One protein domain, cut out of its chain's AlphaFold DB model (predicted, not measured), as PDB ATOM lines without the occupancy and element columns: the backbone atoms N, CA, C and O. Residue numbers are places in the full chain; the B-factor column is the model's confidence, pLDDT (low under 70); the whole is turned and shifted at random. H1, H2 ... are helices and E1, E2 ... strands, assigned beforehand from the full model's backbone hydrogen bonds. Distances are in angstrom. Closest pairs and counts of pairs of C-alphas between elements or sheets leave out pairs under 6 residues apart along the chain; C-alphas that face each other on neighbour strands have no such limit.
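What this domain is: This is residues 602 to 714 of the 970 residues of an uncharacterized protein of Treponema sp (UniProt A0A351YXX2). A twisted slab of four strands, E4, E5, E2 and E7, has the single helix H1 over one face, while a small sheet of three short strands, E1, E6 and E3, stands at one end of the slab. The other face of the slab bears no named helix, and the long loop of residues 653 to 671 joins E4 to E5 at the end where the small sheet lies. The printed part has 113 residues, with one named helix and seven named strands in the order E1, E2, E3, E4, E5, H1, E6, E7; it is mostly strand, though under half of its residues are in named elements. Both sheets are antiparallel, with the orders E4, E5, E2, E7 and E1, E6, E3. The whole is compact, with a radius of gyration of the C-alphas of 13.5 A and spans of 40 by 31 by 19 A.

How they stand to each other: E1, residues 611 to 613, is an edge strand antiparallel to E6, residues 697 to 700; N 612 and O 698 are 2.8 A apart. Residues 603 to 604 form a short antiparallel pairing with 612 to 613 of E1. E2, residues 625 to 631, is antiparallel to E7, residues 706 to 713, with N 629 and O 709 2.8 A apart. E3, residues 633 to 636, is antiparallel to E6, with N 699 and O 634 2.8 A apart. E4, residues 645 to 652, and E5, residues 672 to 679, form a hairpin, in which N 676 and O 649 are 2.7 A apart. E5 is antiparallel to E2, with N 677 and O 626 2.8 A apart. The closest C-alphas of E3 and E5 are those of Tyr 634 and Arg 673, 5.0 A apart. H1, residues 686 to 693, is on the four-stranded sheet at a height over the sheet of 9.5 A; it lies over E2, slantwise to the strands, at 34 degrees to E2 on the local plane. Every O i to N i+4 pair of H1 is within hydrogen-bond range. H1 is not on the three-stranded sheet.

Where its parts are: E1 begins at C-alpha 611, (44.777, 61.198, -15.536). E2 is 19.3 A long from first to last C-alpha, E4 19.7 A and E5 20.3 A. H1 begins at C-alpha 686, (39.887, 37.583, -13.342), and is 10.2 A long. E7, 22.8 A long, ends at C-alpha 713, (51.053, 34.723, -16.606).

The domain as a whole: The two C-alphas farthest apart, those of Gly 681 and Asp 702, are 40.4 A apart. The printed part has no cut. The links E1 to E2 and E4 to E5 are long, with 11 and 19 residues. The mean pLDDT of the printed part is 91.8, and no printed residue is under 70.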
ATOM      1  N   LEU A 602      40.714  55.290 -23.231       90.81
ATOM      2  CA  LEU A 602      40.656  55.303 -21.769       90.81
ATOM      3  C   LEU A 602      39.566  56.258 -21.289       90.81
ATOM      4  O   LEU A 602      39.215  57.221 -21.971       90.81
ATOM      5  N   LYS A 603      39.070  56.025 -20.074       92.12
ATOM      6  CA  LYS A 603      38.191  56.981 -19.401       92.12
ATOM      7  C   LYS A 603      39.053  58.070 -18.764       92.12
ATOM      8  O   LYS A 603      39.843  57.766 -17.875       92.12
ATOM      9  N   ALA A 604      38.900  59.316 -19.200       92.75
ATOM     10  CA  ALA A 604      39.581  60.453 -18.584       92.75
ATOM     11  C   ALA A 604      39.012  60.768 -17.190       92.75
ATOM     12  O   ALA A 604      37.816  60.575 -16.939       92.75
ATOM     13  N   ASP A 605      39.863  61.260 -16.295       91.62
ATOM     14  CA  ASP A 605      39.434  61.907 -15.059       91.62
ATOM     15  C   ASP A 605      38.899  63.311 -15.378       91.62
ATOM     16  O   ASP A 605      39.577  64.121 -16.009       91.62
ATOM     17  N   GLU A 606      37.679  63.625 -14.945       90.25
ATOM     18  CA  GLU A 606      37.076  64.943 -15.189       90.25
ATOM     19  C   GLU A 606      37.795  66.071 -14.429       90.25
ATOM     20  O   GLU A 606      37.673  67.240 -14.798       90.25
ATOM     21  N   SER A 607      38.536  65.735 -13.369       89.31
ATOM     22  CA  SER A 607      39.247  66.696 -12.520       89.31
ATOM     23  C   SER A 607      40.720  66.891 -12.894       89.31
ATOM     24  O   SER A 607      41.318  67.884 -12.476       89.31
ATOM     25  N   ASP A 608      41.293  65.994 -13.701       88.69
ATOM     26  CA  ASP A 608      42.691  66.044 -14.129       88.69
ATOM     27  C   ASP A 608      42.857  65.491 -15.552       88.69
ATOM     28  O   ASP A 608      42.799  64.286 -15.793       88.69
ATOM     29  N   ALA A 609      43.131  66.396 -16.494       84.81
ATOM     30  CA  ALA A 609      43.238  66.095 -17.920       84.81
ATOM     31  C   ALA A 609      44.381  65.130 -18.286       84.81
ATOM     32  O   ALA A 609      44.377  64.586 -19.391       84.81
ATOM     33  N   ASN A 610      45.355  64.922 -17.395       90.88
ATOM     34  CA  ASN A 610      46.453  63.983 -17.616       90.88
ATOM     35  C   ASN A 610      46.225  62.625 -16.952       90.88
ATOM     36  O   ASN A 610      47.102  61.773 -17.076       90.88
ATOM     37  N   THR A 611      45.090  62.419 -16.280       94.12
ATOM     38  CA  THR A 611      44.777  61.198 -15.536       94.12
ATOM     39  C   THR A 611      43.706  60.370 -16.242       94.12
ATOM     40  O   THR A 611      42.678  60.881 -16.687       94.12
ATOM     41  N   PHE A 612      43.939  59.060 -16.328       95.88
ATOM     42  CA  PHE A 612      43.121  58.122 -17.090       95.88
ATOM     43  C   PHE A 612      42.911  56.803 -16.347       95.88
ATOM     44  O   PHE A 612      43.765  56.343 -15.587       95.88
ATOM     45  N   TYR A 613      41.788  56.155 -16.642       94.19
ATOM     46  CA  TYR A 613      41.408  54.858 -16.101       94.19
ATOM     47  C   TYR A 613      41.143  53.869 -17.228       94.19
ATOM     48  O   TYR A 613      40.478  54.177 -18.225       94.19
ATOM     49  N   VAL A 614      41.603  52.641 -17.018       92.06
ATOM     50  CA  VAL A 614      41.098  51.486 -17.754       92.06
ATOM     51  C   VAL A 614      39.710  51.141 -17.191       92.06
ATOM     52  O   VAL A 614      39.477  51.257 -15.989       92.06
ATOM     53  N   PHE A 615      38.766  50.763 -18.056       84.56
ATOM     54  CA  PHE A 615      37.391  50.437 -17.666       84.56
ATOM     55  C   PHE A 615      36.932  49.093 -18.247       84.56
ATOM     56  O   PHE A 615      37.518  48.564 -19.194       84.56
ATOM     57  N   GLY A 616      35.854  48.545 -17.686       84.69
ATOM     58  CA  GLY A 616      35.249  47.284 -18.127       84.69
ATOM     59  C   GLY A 616      36.007  46.032 -17.671       84.69
ATOM     60  O   GLY A 616      36.802  46.074 -16.732       84.69
ATOM     61  N   GLU A 617      35.723  44.910 -18.331       86.44
ATOM     62  CA  GLU A 617      36.310  43.596 -18.043       86.44
ATOM     63  C   GLU A 617      37.488  43.338 -18.984       86.44
ATOM     64  O   GLU A 617      37.311  42.998 -20.150       86.44
ATOM     65  N   ASN A 618      38.709  43.584 -18.518       87.81
ATOM     66  CA  ASN A 618      39.932  43.523 -19.328       87.81
ATOM     67  C   ASN A 618      40.630  42.174 -19.210       87.81
ATOM     68  O   ASN A 618      41.218  41.699 -20.175       87.81
ATOM     69  N   VAL A 619      40.509  41.557 -18.040       88.56
ATOM     70  CA  VAL A 619      41.009  40.228 -17.710       88.56
ATOM     71  C   VAL A 619      39.831  39.259 -17.697       88.56
ATOM     72  O   VAL A 619      38.866  39.505 -16.980       88.56
ATOM     73  N   THR A 620      39.868  38.165 -18.453       84.19
ATOM     74  CA  THR A 620      38.756  37.188 -18.469       84.19
ATOM     75  C   THR A 620      39.151  35.834 -17.891       84.19
ATOM     76  O   THR A 620      38.295  35.113 -17.379       84.19
ATOM     77  N   LYS A 621      40.451  35.518 -17.882       85.06
ATOM     78  CA  LYS A 621      40.998  34.307 -17.265       85.06
ATOM     79  C   LYS A 621      41.735  34.603 -15.971       85.06
ATOM     80  O   LYS A 621      42.154  35.722 -15.704       85.06
ATOM     81  N   LYS A 622      41.861  33.571 -15.142       88.50
ATOM     82  CA  LYS A 622      42.726  33.589 -13.962       88.50
ATOM     83  C   LYS A 622      44.187  33.391 -14.376       88.50
ATOM     84  O   LYS A 622      44.442  32.775 -15.407       88.50
ATOM     85  N   GLY A 623      45.119  33.846 -13.550       88.56
ATOM     86  CA  GLY A 623      46.541  33.560 -13.734       88.56
ATOM     87  C   GLY A 623      47.342  33.775 -12.462       88.56
ATOM     88  O   GLY A 623      46.824  34.227 -11.457       88.56
ATOM     89  N   THR A 624      48.613  33.428 -12.479       90.38
ATOM     90  CA  THR A 624      49.490  33.369 -11.301       90.38
ATOM     91  C   THR A 624      50.308  34.633 -11.061       90.38
ATOM     92  O   THR A 624      50.605  34.943  -9.909       90.38
ATOM     93  N   ILE A 625      50.660  35.379 -12.111       90.88
ATOM     94  CA  ILE A 625      51.436  36.620 -12.011       90.88
ATOM     95  C   ILE A 625      50.672  37.719 -12.727       90.88
ATOM     96  O   ILE A 625      50.364  37.573 -13.903       90.88
ATOM     97  N   PHE A 626      50.393  38.816 -12.033       92.75
ATOM     98  CA  PHE A 626      49.743  39.995 -12.589       92.75
ATOM     99  C   PHE A 626      50.730  41.157 -12.587       92.75
ATOM    100  O   PHE A 626      51.256  41.515 -11.534       92.75
ATOM    101  N   SER A 627      50.987  41.757 -13.746       92.88
ATOM    102  CA  SER A 627      51.881  42.914 -13.850       92.88
ATOM    103  C   SER A 627      51.316  44.001 -14.752       92.88
ATOM    104  O   SER A 627      50.566  43.717 -15.686       92.88
ATOM    105  N   VAL A 628      51.668  45.247 -14.442       95.06
ATOM    106  CA  VAL A 628      51.193  46.454 -15.128       95.06
ATOM    107  C   VAL A 628      52.390  47.322 -15.467       95.06
ATOM    108  O   VAL A 628      53.221  47.571 -14.599       95.06
ATOM    109  N   PHE A 629      52.452  47.797 -16.707       94.50
ATOM    110  CA  PHE A 629      53.499  48.665 -17.235       94.50
ATOM    111  C   PHE A 629      52.870  49.894 -17.907       94.50
ATOM    112  O   PHE A 629      51.854  49.760 -18.593       94.50
ATOM    113  N   ALA A 630      53.480  51.070 -17.751       95.56
ATOM    114  CA  ALA A 630      53.077  52.306 -18.433       95.56
ATOM    115  C   ALA A 630      54.268  52.980 -19.132       95.56
ATOM    116  O   ALA A 630      54.861  53.918 -18.607       95.56
ATOM    117  N   ASP A 631      54.637  52.524 -20.325       92.19
ATOM    118  CA  ASP A 631      55.741  53.098 -21.106       92.19
ATOM    119  C   ASP A 631      55.385  54.507 -21.612       92.19
ATOM    120  O   ASP A 631      54.233  54.772 -21.937       92.19
ATOM    121  N   GLY A 632      56.326  55.449 -21.629       92.06
ATOM    122  CA  GLY A 632      56.061  56.881 -21.866       92.06
ATOM    123  C   GLY A 632      55.221  57.626 -20.800       92.06
ATOM    124  O   GLY A 632      55.213  58.853 -20.809       92.06
ATOM    125  N   GLY A 633      54.582  56.932 -19.847       95.44
ATOM    126  CA  GLY A 633      53.756  57.511 -18.773       95.44
ATOM    127  C   GLY A 633      54.118  57.008 -17.369       95.44
ATOM    128  O   GLY A 633      55.242  56.591 -17.120       95.44
ATOM    129  N   TYR A 634      53.180  57.051 -16.428       96.62
ATOM    130  CA  TYR A 634      53.309  56.388 -15.123       96.62
ATOM    131  C   TYR A 634      51.936  56.062 -14.549       96.62
ATOM    132  O   TYR A 634      50.916  56.436 -15.128       96.62
ATOM    133  N   PHE A 635      51.888  55.366 -13.420       97.69
ATOM    134  CA  PHE A 635      50.643  55.177 -12.693       97.69
ATOM    135  C   PHE A 635      50.817  55.202 -11.176       97.69
ATOM    136  O   PHE A 635      51.888  54.903 -10.647       97.69
ATOM    137  N   ASN A 636      49.726  55.522 -10.485       96.12
ATOM    138  CA  ASN A 636      49.563  55.301  -9.053       96.12
ATOM    139  C   ASN A 636      48.520  54.204  -8.827       96.12
ATOM    140  O   ASN A 636      47.528  54.100  -9.557       96.12
ATOM    141  N   VAL A 637      48.725  53.387  -7.796       96.25
ATOM    142  CA  VAL A 637      47.735  52.381  -7.405       96.25
ATOM    143  C   VAL A 637      46.693  53.000  -6.476       96.25
ATOM    144  O   VAL A 637      47.027  53.765  -5.575       96.25
ATOM    145  N   GLY A 638      45.420  52.656  -6.670       93.31
ATOM    146  CA  GLY A 638      44.351  53.032  -5.737       93.31
ATOM    147  C   GLY A 638      44.248  52.118  -4.508       93.31
ATOM    148  O   GLY A 638      43.492  52.415  -3.589       93.31
ATOM    149  N   ASP A 639      44.972  50.998  -4.500       93.69
ATOM    150  CA  ASP A 639      44.997  50.002  -3.430       93.69
ATOM    151  C   ASP A 639      46.399  49.386  -3.369       93.69
ATOM    152  O   ASP A 639      47.007  49.131  -4.408       93.69
ATOM    153  N   ILE A 640      46.921  49.144  -2.169       94.50
ATOM    154  CA  ILE A 640      48.232  48.499  -1.982       94.50
ATOM    155  C   ILE A 640      48.128  46.970  -1.957       94.50
ATOM    156  O   ILE A 640      49.142  46.281  -1.882       94.50
ATOM    157  N   SER A 641      46.907  46.430  -1.989       93.69
ATOM    158  CA  SER A 641      46.642  45.000  -1.891       93.69
ATOM    159  C   SER A 641      45.901  44.462  -3.116       93.69
ATOM    160  O   SER A 641      44.933  45.054  -3.594       93.69
ATOM    161  N   LEU A 642      46.346  43.301  -3.599       95.12
ATOM    162  CA  LEU A 642      45.630  42.472  -4.565       95.12
ATOM    163  C   LEU A 642      45.263  41.162  -3.865       95.12
ATOM    164  O   LEU A 642      46.138  40.376  -3.513       95.12
ATOM    165  N   ASP A 643      43.972  40.937  -3.626       92.38
ATOM    166  CA  ASP A 643      43.510  39.777  -2.857       92.38
ATOM    167  C   ASP A 643      43.974  38.442  -3.482       92.38
ATOM    168  O   ASP A 643      43.790  38.191  -4.674       92.38
ATOM    169  N   GLY A 644      44.560  37.561  -2.668       90.56
ATOM    170  CA  GLY A 644      45.155  36.292  -3.110       90.56
ATOM    171  C   GLY A 644      46.532  36.407  -3.777       90.56
ATOM    172  O   GLY A 644      47.012  35.410  -4.321       90.56
ATOM    173  N   ALA A 645      47.166  37.582  -3.743       94.88
ATOM    174  CA  ALA A 645      48.509  37.806  -4.264       94.88
ATOM    175  C   ALA A 645      49.363  38.675  -3.327       94.88
ATOM    176  O   ALA A 645      48.861  39.518  -2.585       94.88
ATOM    177  N   SER A 646      50.677  38.485  -3.384       93.19
ATOM    178  CA  SER A 646      51.669  39.332  -2.723       93.19
ATOM    179  C   SER A 646      52.317  40.258  -3.741       93.19
ATOM    180  O   SER A 646      52.595  39.835  -4.865       93.19
ATOM    181  N   PHE A 647      52.587  41.504  -3.347       93.88
ATOM    182  CA  PHE A 647      53.419  42.392  -4.150       93.88
ATOM    183  C   PHE A 647      54.820  41.792  -4.257       93.88
ATOM    184  O   PHE A 647      55.440  41.478  -3.241       93.88
ATOM    185  N   SER A 648      55.278  41.603  -5.486       89.56
ATOM    186  CA  SER A 648      56.573  40.988  -5.772       89.56
ATOM    187  C   SER A 648      57.593  42.057  -6.093       89.56
ATOM    188  O   SER A 648      58.714  41.989  -5.601       89.56
ATOM    189  N   MET A 649      57.201  43.041  -6.915       91.62
ATOM    190  CA  MET A 649      58.077  44.150  -7.247       91.62
ATOM    191  C   MET A 649      57.424  45.337  -7.948       91.62
ATOM    192  O   MET A 649      56.360  45.198  -8.542       91.62
ATOM    193  N   GLY A 650      58.105  46.487  -7.969       93.56
ATOM    194  CA  GLY A 650      57.775  47.607  -8.849       93.56
ATOM    195  C   GLY A 650      58.974  48.486  -9.205       93.56
ATOM    196  O   GLY A 650      60.010  48.429  -8.552       93.56
ATOM    197  N   ILE A 651      58.834  49.302 -10.247       95.12
ATOM    198  CA  ILE A 651      59.840  50.281 -10.688       95.12
ATOM    199  C   ILE A 651      59.310  51.674 -10.338       95.12
ATOM    200  O   ILE A 651      58.424  52.173 -11.045       95.12
ATOM    201  N   PRO A 652      59.766  52.288  -9.232       95.56
ATOM    202  CA  PRO A 652      59.334  53.623  -8.849       95.56
ATOM    203  C   PRO A 652      59.988  54.685  -9.736       95.56
ATOM    204  O   PRO A 652      61.079  54.492 -10.280       95.56
ATOM    205  N   LEU A 653      59.332  55.834  -9.836       94.81
ATOM    206  CA  LEU A 653      59.857  57.020 -10.494       94.81
ATOM    207  C   LEU A 653      60.283  58.076  -9.473       94.81
ATOM    208  O   LEU A 653      59.651  58.245  -8.428       94.81
ATOM    209  N   ASP A 654      61.353  58.799  -9.790       91.56
ATOM    210  CA  ASP A 654      61.778  59.972  -9.037       91.56
ATOM    211  C   ASP A 654      60.916  61.214  -9.351       91.56
ATOM    212  O   ASP A 654      59.969  61.176 -10.142       91.56
ATOM    213  N   ALA A 655      61.254  62.351  -8.735       90.88
ATOM    214  CA  ALA A 655      60.544  63.618  -8.934       90.88
ATOM    215  C   ALA A 655      60.622  64.171 -10.374       90.88
ATOM    216  O   ALA A 655      59.864  65.076 -10.712       90.88
ATOM    217  N   ASN A 656      61.521  63.645 -11.212       90.75
ATOM    218  CA  ASN A 656      61.662  63.991 -12.626       90.75
ATOM    219  C   ASN A 656      61.084  62.901 -13.547       90.75
ATOM    220  O   ASN A 656      61.373  62.895 -14.742       90.75
ATOM    221  N   PHE A 657      60.296  61.970 -12.998       91.50
ATOM    222  CA  PHE A 657      59.702  60.836 -13.705       91.50
ATOM    223  C   PHE A 657      60.716  59.858 -14.323       91.50
ATOM    224  O   PHE A 657      60.377  59.103 -15.242       91.50
ATOM    225  N   LYS A 658      61.953  59.837 -13.814       88.56
ATOM    226  CA  LYS A 658      62.976  58.865 -14.204       88.56
ATOM    227  C   LYS A 658      62.883  57.627 -13.318       88.56
ATOM    228  O   LYS A 658      62.649  57.738 -12.118       88.56
ATOM    229  N   GLU A 659      63.084  56.451 -13.907       89.94
ATOM    230  CA  GLU A 659      63.167  55.193 -13.159       89.94
ATOM    231  C   GLU A 659      64.254  55.261 -12.087       89.94
ATOM    232  O   GLU A 659      65.383  55.691 -12.342       89.94
ATOM    233  N   ASN A 660      63.896  54.832 -10.879       87.06
ATOM    234  CA  ASN A 660      64.739  54.914  -9.698       87.06
ATOM    235  C   ASN A 660      64.958  53.521  -9.091       87.06
ATOM    236  O   ASN A 660      64.588  53.249  -7.948       87.06
ATOM    237  N   GLY A 661      65.543  52.622  -9.885       85.12
ATOM    238  CA  GLY A 661      65.785  51.236  -9.497       85.12
ATOM    239  C   GLY A 661      64.497  50.428  -9.328       85.12
ATOM    240  O   GLY A 661      63.595  50.490 -10.159       85.12
ATOM    241  N   TYR A 662      64.431  49.646  -8.255       88.94
ATOM    242  CA  TYR A 662      63.345  48.717  -7.950       88.94
ATOM    243  C   TYR A 662      62.866  48.921  -6.499       88.94
ATOM    244  O   TYR A 662      63.655  49.292  -5.630       88.94
ATOM    245  N   ALA A 663      61.577  48.682  -6.243       90.56
ATOM    246  CA  ALA A 663      60.941  48.708  -4.928       90.56
ATOM    247  C   ALA A 663      60.244  47.375  -4.613       90.56
ATOM    248  O   ALA A 663      59.461  46.882  -5.424       90.56
ATOM    249  N   ASP A 664      60.474  46.846  -3.411       88.06
ATOM    250  CA  ASP A 664      59.897  45.601  -2.871       88.06
ATOM    251  C   ASP A 664      58.584  45.813  -2.094       88.06
ATOM    252  O   ASP A 664      58.016  44.882  -1.525       88.06
ATOM    253  N   SER A 665      58.083  47.047  -2.083       91.50
ATOM    254  CA  SER A 665      56.809  47.434  -1.488       91.50
ATOM    255  C   SER A 665      56.048  48.405  -2.392       91.50
ATOM    256  O   SER A 665      56.624  49.085  -3.244       91.50
ATOM    257  N   VAL A 666      54.730  48.466  -2.197       94.69
ATOM    258  CA  VAL A 666      53.819  49.318  -2.963       94.69
ATOM    259  C   VAL A 666      53.138  50.340  -2.056       94.69
ATOM    260  O   VAL A 666      52.825  50.063  -0.900       94.69
ATOM    261  N   SER A 667      52.913  51.536  -2.593       94.88
ATOM    262  CA  SER A 667      52.264  52.660  -1.919       94.88
ATOM    263  C   SER A 667      51.349  53.387  -2.901       94.88
ATOM    264  O   SER A 667      51.648  53.439  -4.094       94.88
ATOM    265  N   THR A 668      50.265  53.979  -2.401       95.94
ATOM    266  CA  THR A 668      49.355  54.820  -3.198       95.94
ATOM    267  C   THR A 668      49.985  56.150  -3.608       95.94
ATOM    268  O   THR A 668      49.562  56.744  -4.593       95.94
ATOM    269  N   GLU A 669      51.011  56.602  -2.881       94.00
ATOM    270  CA  GLU A 669      51.676  57.895  -3.100       94.00
ATOM    271  C   GLU A 669      52.864  57.811  -4.071       94.00
ATOM    272  O   GLU A 669      53.378  58.830  -4.527       94.00
ATOM    273  N   THR A 670      53.343  56.599  -4.366       95.69
ATOM    274  CA  THR A 670      54.516  56.398  -5.224       95.69
ATOM    275  C   THR A 670      54.089  56.319  -6.686       95.69
ATOM    276  O   THR A 670      53.170  55.576  -7.032       95.69
ATOM    277  N   ASN A 671      54.786  57.056  -7.554       96.88
ATOM    278  CA  ASN A 671      54.634  56.953  -9.005       96.88
ATOM    279  C   ASN A 671      55.398  55.724  -9.499       96.88
ATOM    280  O   ASN A 671      56.606  55.634  -9.284       96.88
ATOM    281  N   PHE A 672      54.720  54.802 -10.174       97.50
ATOM    282  CA  PHE A 672      55.331  53.591 -10.712       97.50
ATOM    283  C   PHE A 672      55.322  53.583 -12.239       97.50
ATOM    284  O   PHE A 672      54.355  53.992 -12.882       97.50
ATOM    285  N   ARG A 673      56.406  53.066 -12.821       95.81
ATOM    286  CA  ARG A 673      56.472  52.638 -14.225       95.81
ATOM    287  C   ARG A 673      55.931  51.225 -14.405       95.81
ATOM    288  O   ARG A 673      55.325  50.919 -15.430       95.81
ATOM    289  N   TYR A 674      56.184  50.386 -13.405       95.06
ATOM    290  CA  TYR A 674      55.905  48.961 -13.411       95.06
ATOM    291  C   TYR A 674      55.547  48.467 -12.012       95.06
ATOM    292  O   TYR A 674      56.146  48.925 -11.037       95.06
ATOM    293  N   ILE A 675      54.614  47.520 -11.921       95.56
ATOM    294  CA  ILE A 675      54.325  46.740 -10.710       95.56
ATOM    295  C   ILE A 675      54.050  45.283 -11.068       95.56
ATOM    296  O   ILE A 675      53.582  44.977 -12.166       95.56
ATOM    297  N   GLN A 676      54.260  44.404 -10.097       94.00
ATOM    298  CA  GLN A 676      54.034  42.975 -10.190       94.00
ATOM    299  C   GLN A 676      53.482  42.421  -8.880       94.00
ATOM    300  O   GLN A 676      54.006  42.686  -7.797       94.00
ATOM    301  N   PHE A 677      52.477  41.567  -9.012       94.19
ATOM    302  CA  PHE A 677      51.941  40.725  -7.958       94.19
ATOM    303  C   PHE A 677      52.051  39.255  -8.360       94.19
ATOM    304  O   PHE A 677      51.778  38.895  -9.506       94.19
ATOM    305  N   THR A 678      52.399  38.394  -7.410       93.00
ATOM    306  CA  THR A 678      52.414  36.936  -7.583       93.00
ATOM    307  C   THR A 678      51.388  36.302  -6.650       93.00
ATOM    308  O   THR A 678      51.285  36.686  -5.486       93.00
ATOM    309  N   SER A 679      50.607  35.345  -7.151       93.00
ATOM    310  CA  SER A 679      49.605  34.620  -6.366       93.00
ATOM    311  C   SER A 679      50.239  33.924  -5.162       93.00
ATOM    312  O   SER A 679      51.324  33.358  -5.262       93.00
ATOM    313  N   THR A 680      49.527  33.907  -4.036       89.25
ATOM    314  CA  THR A 680      49.911  33.145  -2.836       89.25
ATOM    315  C   THR A 680      49.199  31.793  -2.735       89.25
ATOM    316  O   THR A 680      49.507  31.007  -1.845       89.25
ATOM    317  N   GLY A 681      48.195  31.535  -3.584       81.94
ATOM    318  CA  GLY A 681      47.242  30.424  -3.423       81.94
ATOM    319  C   GLY A 681      46.974  29.603  -4.683       81.94
ATOM    320  O   GLY A 681      46.044  28.801  -4.698       81.94
ATOM    321  N   GLY A 682      47.754  29.808  -5.742       81.50
ATOM    322  CA  GLY A 682      47.674  29.060  -6.996       81.50
ATOM    323  C   GLY A 682      47.311  29.941  -8.180       81.50
ATOM    324  O   GLY A 682      47.991  29.864  -9.187       81.50
ATOM    325  N   ASP A 683      46.299  30.802  -8.042       87.50
ATOM    326  CA  ASP A 683      45.845  31.729  -9.083       87.50
ATOM    327  C   ASP A 683      45.310  33.049  -8.479       87.50
ATOM    328  O   ASP A 683      44.897  33.115  -7.321       87.50
ATOM    329  N   ILE A 684      45.281  34.095  -9.298       92.38
ATOM    330  CA  ILE A 684      44.603  35.386  -9.148       92.38
ATOM    331  C   ILE A 684      43.383  35.319 -10.070       92.38
ATOM    332  O   ILE A 684      43.533  35.080 -11.270       92.38
ATOM    333  N   SER A 685      42.171  35.485  -9.533       91.81
ATOM    334  CA  SER A 685      40.959  35.414 -10.361       91.81
ATOM    335  C   SER A 685      40.819  36.644 -11.265       91.81
ATOM    336  O   SER A 685      41.298  37.731 -10.925       91.81
ATOM    337  N   SER A 686      40.140  36.486 -12.402       90.19
ATOM    338  CA  SER A 686      39.887  37.583 -13.342       90.19
ATOM    339  C   SER A 686      39.093  38.720 -12.696       90.19
ATOM    340  O   SER A 686      39.390  39.888 -12.938       90.19
ATOM    341  N   GLU A 687      38.141  38.412 -11.807       92.88
ATOM    342  CA  GLU A 687      37.368  39.428 -11.083       92.88
ATOM    343  C   GLU A 687      38.268  40.274 -10.177       92.88
ATOM    344  O   GLU A 687      38.156  41.500 -10.164       92.88
ATOM    345  N   LYS A 688      39.196  39.636  -9.452       94.12
ATOM    346  CA  LYS A 688      40.138  40.323  -8.558       94.12
ATOM    347  C   LYS A 688      41.150  41.159  -9.336       94.12
ATOM    348  O   LYS A 688      41.388  42.311  -8.976       94.12
ATOM    349  N   ALA A 689      41.691  40.611 -10.424       93.81
ATOM    350  CA  ALA A 689      42.604  41.328 -11.306       93.81
ATOM    351  C   ALA A 689      41.929  42.561 -11.938       93.81
ATOM    352  O   ALA A 689      42.491  43.653 -11.895       93.81
ATOM    353  N   ASN A 690      40.691  42.431 -12.436       93.31
ATOM    354  CA  ASN A 690      39.915  43.566 -12.951       93.31
ATOM    355  C   ASN A 690      39.604  44.602 -11.867       93.31
ATOM    356  O   ASN A 690      39.738  45.800 -12.108       93.31
ATOM    357  N   ALA A 691      39.191  44.161 -10.675       93.62
ATOM    358  CA  ALA A 691      38.876  45.064  -9.572       93.62
ATOM    359  C   ALA A 691      40.092  45.900  -9.147       93.62
ATOM    360  O   ALA A 691      39.933  47.070  -8.805       93.62
ATOM    361  N   PHE A 692      41.292  45.318  -9.184       95.62
ATOM    362  CA  PHE A 692      42.533  46.040  -8.930       95.62
ATOM    363  C   PHE A 692      42.911  46.958 -10.098       95.62
ATOM    364  O   PHE A 692      43.151  48.144  -9.881       95.62
ATOM    365  N   LEU A 693      42.888  46.454 -11.338       95.06
ATOM    366  CA  LEU A 693      43.229  47.224 -12.540       95.06
ATOM    367  C   LEU A 693      42.364  48.484 -12.693       95.06
ATOM    368  O   LEU A 693      42.887  49.557 -12.980       95.06
ATOM    369  N   ASN A 694      41.060  48.385 -12.427       94.12
ATOM    370  CA  ASN A 694      40.121  49.509 -12.520       94.12
ATOM    371  C   ASN A 694      40.344  50.594 -11.443       94.12
ATOM    372  O   ASN A 694      39.739  51.663 -11.519       94.12
ATOM    373  N   LYS A 695      41.194  50.340 -10.436       94.50
ATOM    374  CA  LYS A 695      41.609  51.323  -9.419       94.50
ATOM    375  C   LYS A 695      42.944  52.004  -9.751       94.50
ATOM    376  O   LYS A 695      43.349  52.900  -9.012       94.50
ATOM    377  N   ILE A 696      43.652  51.574 -10.797       96.88
ATOM    378  CA  ILE A 696      44.936  52.165 -11.194       96.88
ATOM    379  C   ILE A 696      44.679  53.470 -11.949       96.88
ATOM    380  O   ILE A 696      43.857  53.517 -12.866       96.88
ATOM    381  N   LYS A 697      45.400  54.525 -11.559       96.31
ATOM    382  CA  LYS A 697      45.374  55.835 -12.214       96.31
ATOM    383  C   LYS A 697      46.586  55.960 -13.113       96.31
ATOM    384  O   LYS A 697      47.704  55.962 -12.610       96.31
ATOM    385  N   PHE A 698      46.370  56.035 -14.418       97.44
ATOM    386  CA  PHE A 698      47.433  56.214 -15.402       97.44
ATOM    387  C   PHE A 698      47.608  57.689 -15.735       97.44
ATOM    388  O   PHE A 698      46.621  58.407 -15.879       97.44
ATOM    389  N   HIS A 699      48.852  58.122 -15.903       95.44
ATOM    390  CA  HIS A 699      49.213  59.518 -16.091       95.44
ATOM    391  C   HIS A 699      50.118  59.719 -17.308       95.44
ATOM    392  O   HIS A 699      51.082  58.972 -17.513       95.44
ATOM    393  N   LYS A 700      49.836  60.764 -18.096       94.50
ATOM    394  CA  LYS A 700      50.740  61.245 -19.155       94.50
ATOM    395  C   LYS A 700      51.921  62.010 -18.553       94.50
ATOM    396  O   LYS A 700      51.767  62.740 -17.577       94.50
ATOM    397  N   ILE A 701      53.083  61.913 -19.200       93.44
ATOM    398  CA  ILE A 701      54.240  62.782 -18.945       93.44
ATOM    399  C   ILE A 701      54.324  63.792 -20.091       93.44
ATOM    400  O   ILE A 701      54.279  63.408 -21.259       93.44
ATOM    401  N   ASP A 702      54.418  65.084 -19.772       89.94
ATOM    402  CA  ASP A 702      54.523  66.180 -20.750       89.94
ATOM    403  C   ASP A 702      53.449  66.162 -21.858       89.94
ATOM    404  O   ASP A 702      53.709  66.579 -22.987       89.94
ATOM    405  N   ASN A 703      52.247  65.653 -21.559       86.31
ATOM    406  CA  ASN A 703      51.158  65.472 -22.528       86.31
ATOM    407  C   ASN A 703      51.545  64.619 -23.761       86.31
ATOM    408  O   ASN A 703      50.979  64.783 -24.843       86.31
ATOM    409  N   LYS A 704      52.532  63.725 -23.617       91.00
ATOM    410  CA  LYS A 704      52.957  62.795 -24.668       91.00
ATOM    411  C   LYS A 704      52.122  61.506 -24.638       91.00
ATOM    412  O   LYS A 704      51.609  61.142 -23.576       91.00
ATOM    413  N   PRO A 705      52.011  60.801 -25.779       90.62
ATOM    414  CA  PRO A 705      51.446  59.459 -25.828       90.62
ATOM    415  C   PRO A 705      52.156  58.510 -24.861       90.62
ATOM    416  O   PRO A 705      53.360  58.631 -24.623       90.62
ATOM    417  N   PHE A 706      51.413  57.538 -24.344       94.00
ATOM    418  CA  PHE A 706      51.942  56.500 -23.465       94.00
ATOM    419  C   PHE A 706      51.307  55.152 -23.801       94.00
ATOM    420  O   PHE A 706      50.301  55.066 -24.506       94.00
ATOM    421  N   LYS A 707      51.907  54.073 -23.314       94.50
ATOM    422  CA  LYS A 707      51.528  52.708 -23.654       94.50
ATOM    423  C   LYS A 707      51.318  51.898 -22.393       94.50
ATOM    424  O   LYS A 707      52.203  51.831 -21.547       94.50
ATOM    425  N   ILE A 708      50.157  51.262 -22.285       94.00
ATOM    426  CA  ILE A 708      49.853  50.355 -21.180       94.00
ATOM    427  C   ILE A 708      50.096  48.934 -21.659       94.00
ATOM    428  O   ILE A 708      49.565  48.537 -22.697       94.00
ATOM    429  N   ARG A 709      50.851  48.164 -20.875       90.94
ATOM    430  CA  ARG A 709      50.921  46.710 -21.008       90.94
ATOM    431  C   ARG A 709      50.498  46.056 -19.705       90.94
ATOM    432  O   ARG A 709      50.925  46.466 -18.630       90.94
ATOM    433  N   ILE A 710      49.660  45.039 -19.820       90.19
ATOM    434  CA  ILE A 710      49.257  44.168 -18.721       90.19
ATOM    435  C   ILE A 710      49.745  42.768 -19.067       90.19
ATOM    436  O   ILE A 710      49.557  42.341 -20.205       90.19
ATOM    437  N   ASN A 711      50.335  42.054 -18.111       86.81
ATOM    438  CA  ASN A 711      50.611  40.624 -18.258       86.81
ATOM    439  C   ASN A 711      49.875  39.850 -17.163       86.81
ATOM    440  O   ASN A 711      49.873  40.268 -16.000       86.81
ATOM    441  N   LEU A 712      49.287  38.720 -17.544       84.25
ATOM    442  CA  LEU A 712      48.690  37.735 -16.660       84.25
ATOM    443  C   LEU A 712      49.250  36.341 -16.986       84.25
ATOM    444  O   LEU A 712      48.702  35.584 -17.787       84.25
ATOM    445  N   GLU A 713      50.359  35.988 -16.352       81.50
ATOM    446  CA  GLU A 713      51.053  34.723 -16.606       81.50
ATOM    447  C   GLU A 713      50.444  33.579 -15.809       81.50
ATOM    448  O   GLU A 713      50.157  33.748 -14.624       81.50
ATOM    449  N   THR A 714      50.315  32.391 -16.402       82.50
ATOM    450  CA  THR A 714      49.850  31.184 -15.691       82.50
ATOM    451  C   THR A 714      50.965  30.147 -15.595       82.50
ATOM    452  O   THR A 714      51.095  29.265 -16.445       82.50
TER     453      THR A 714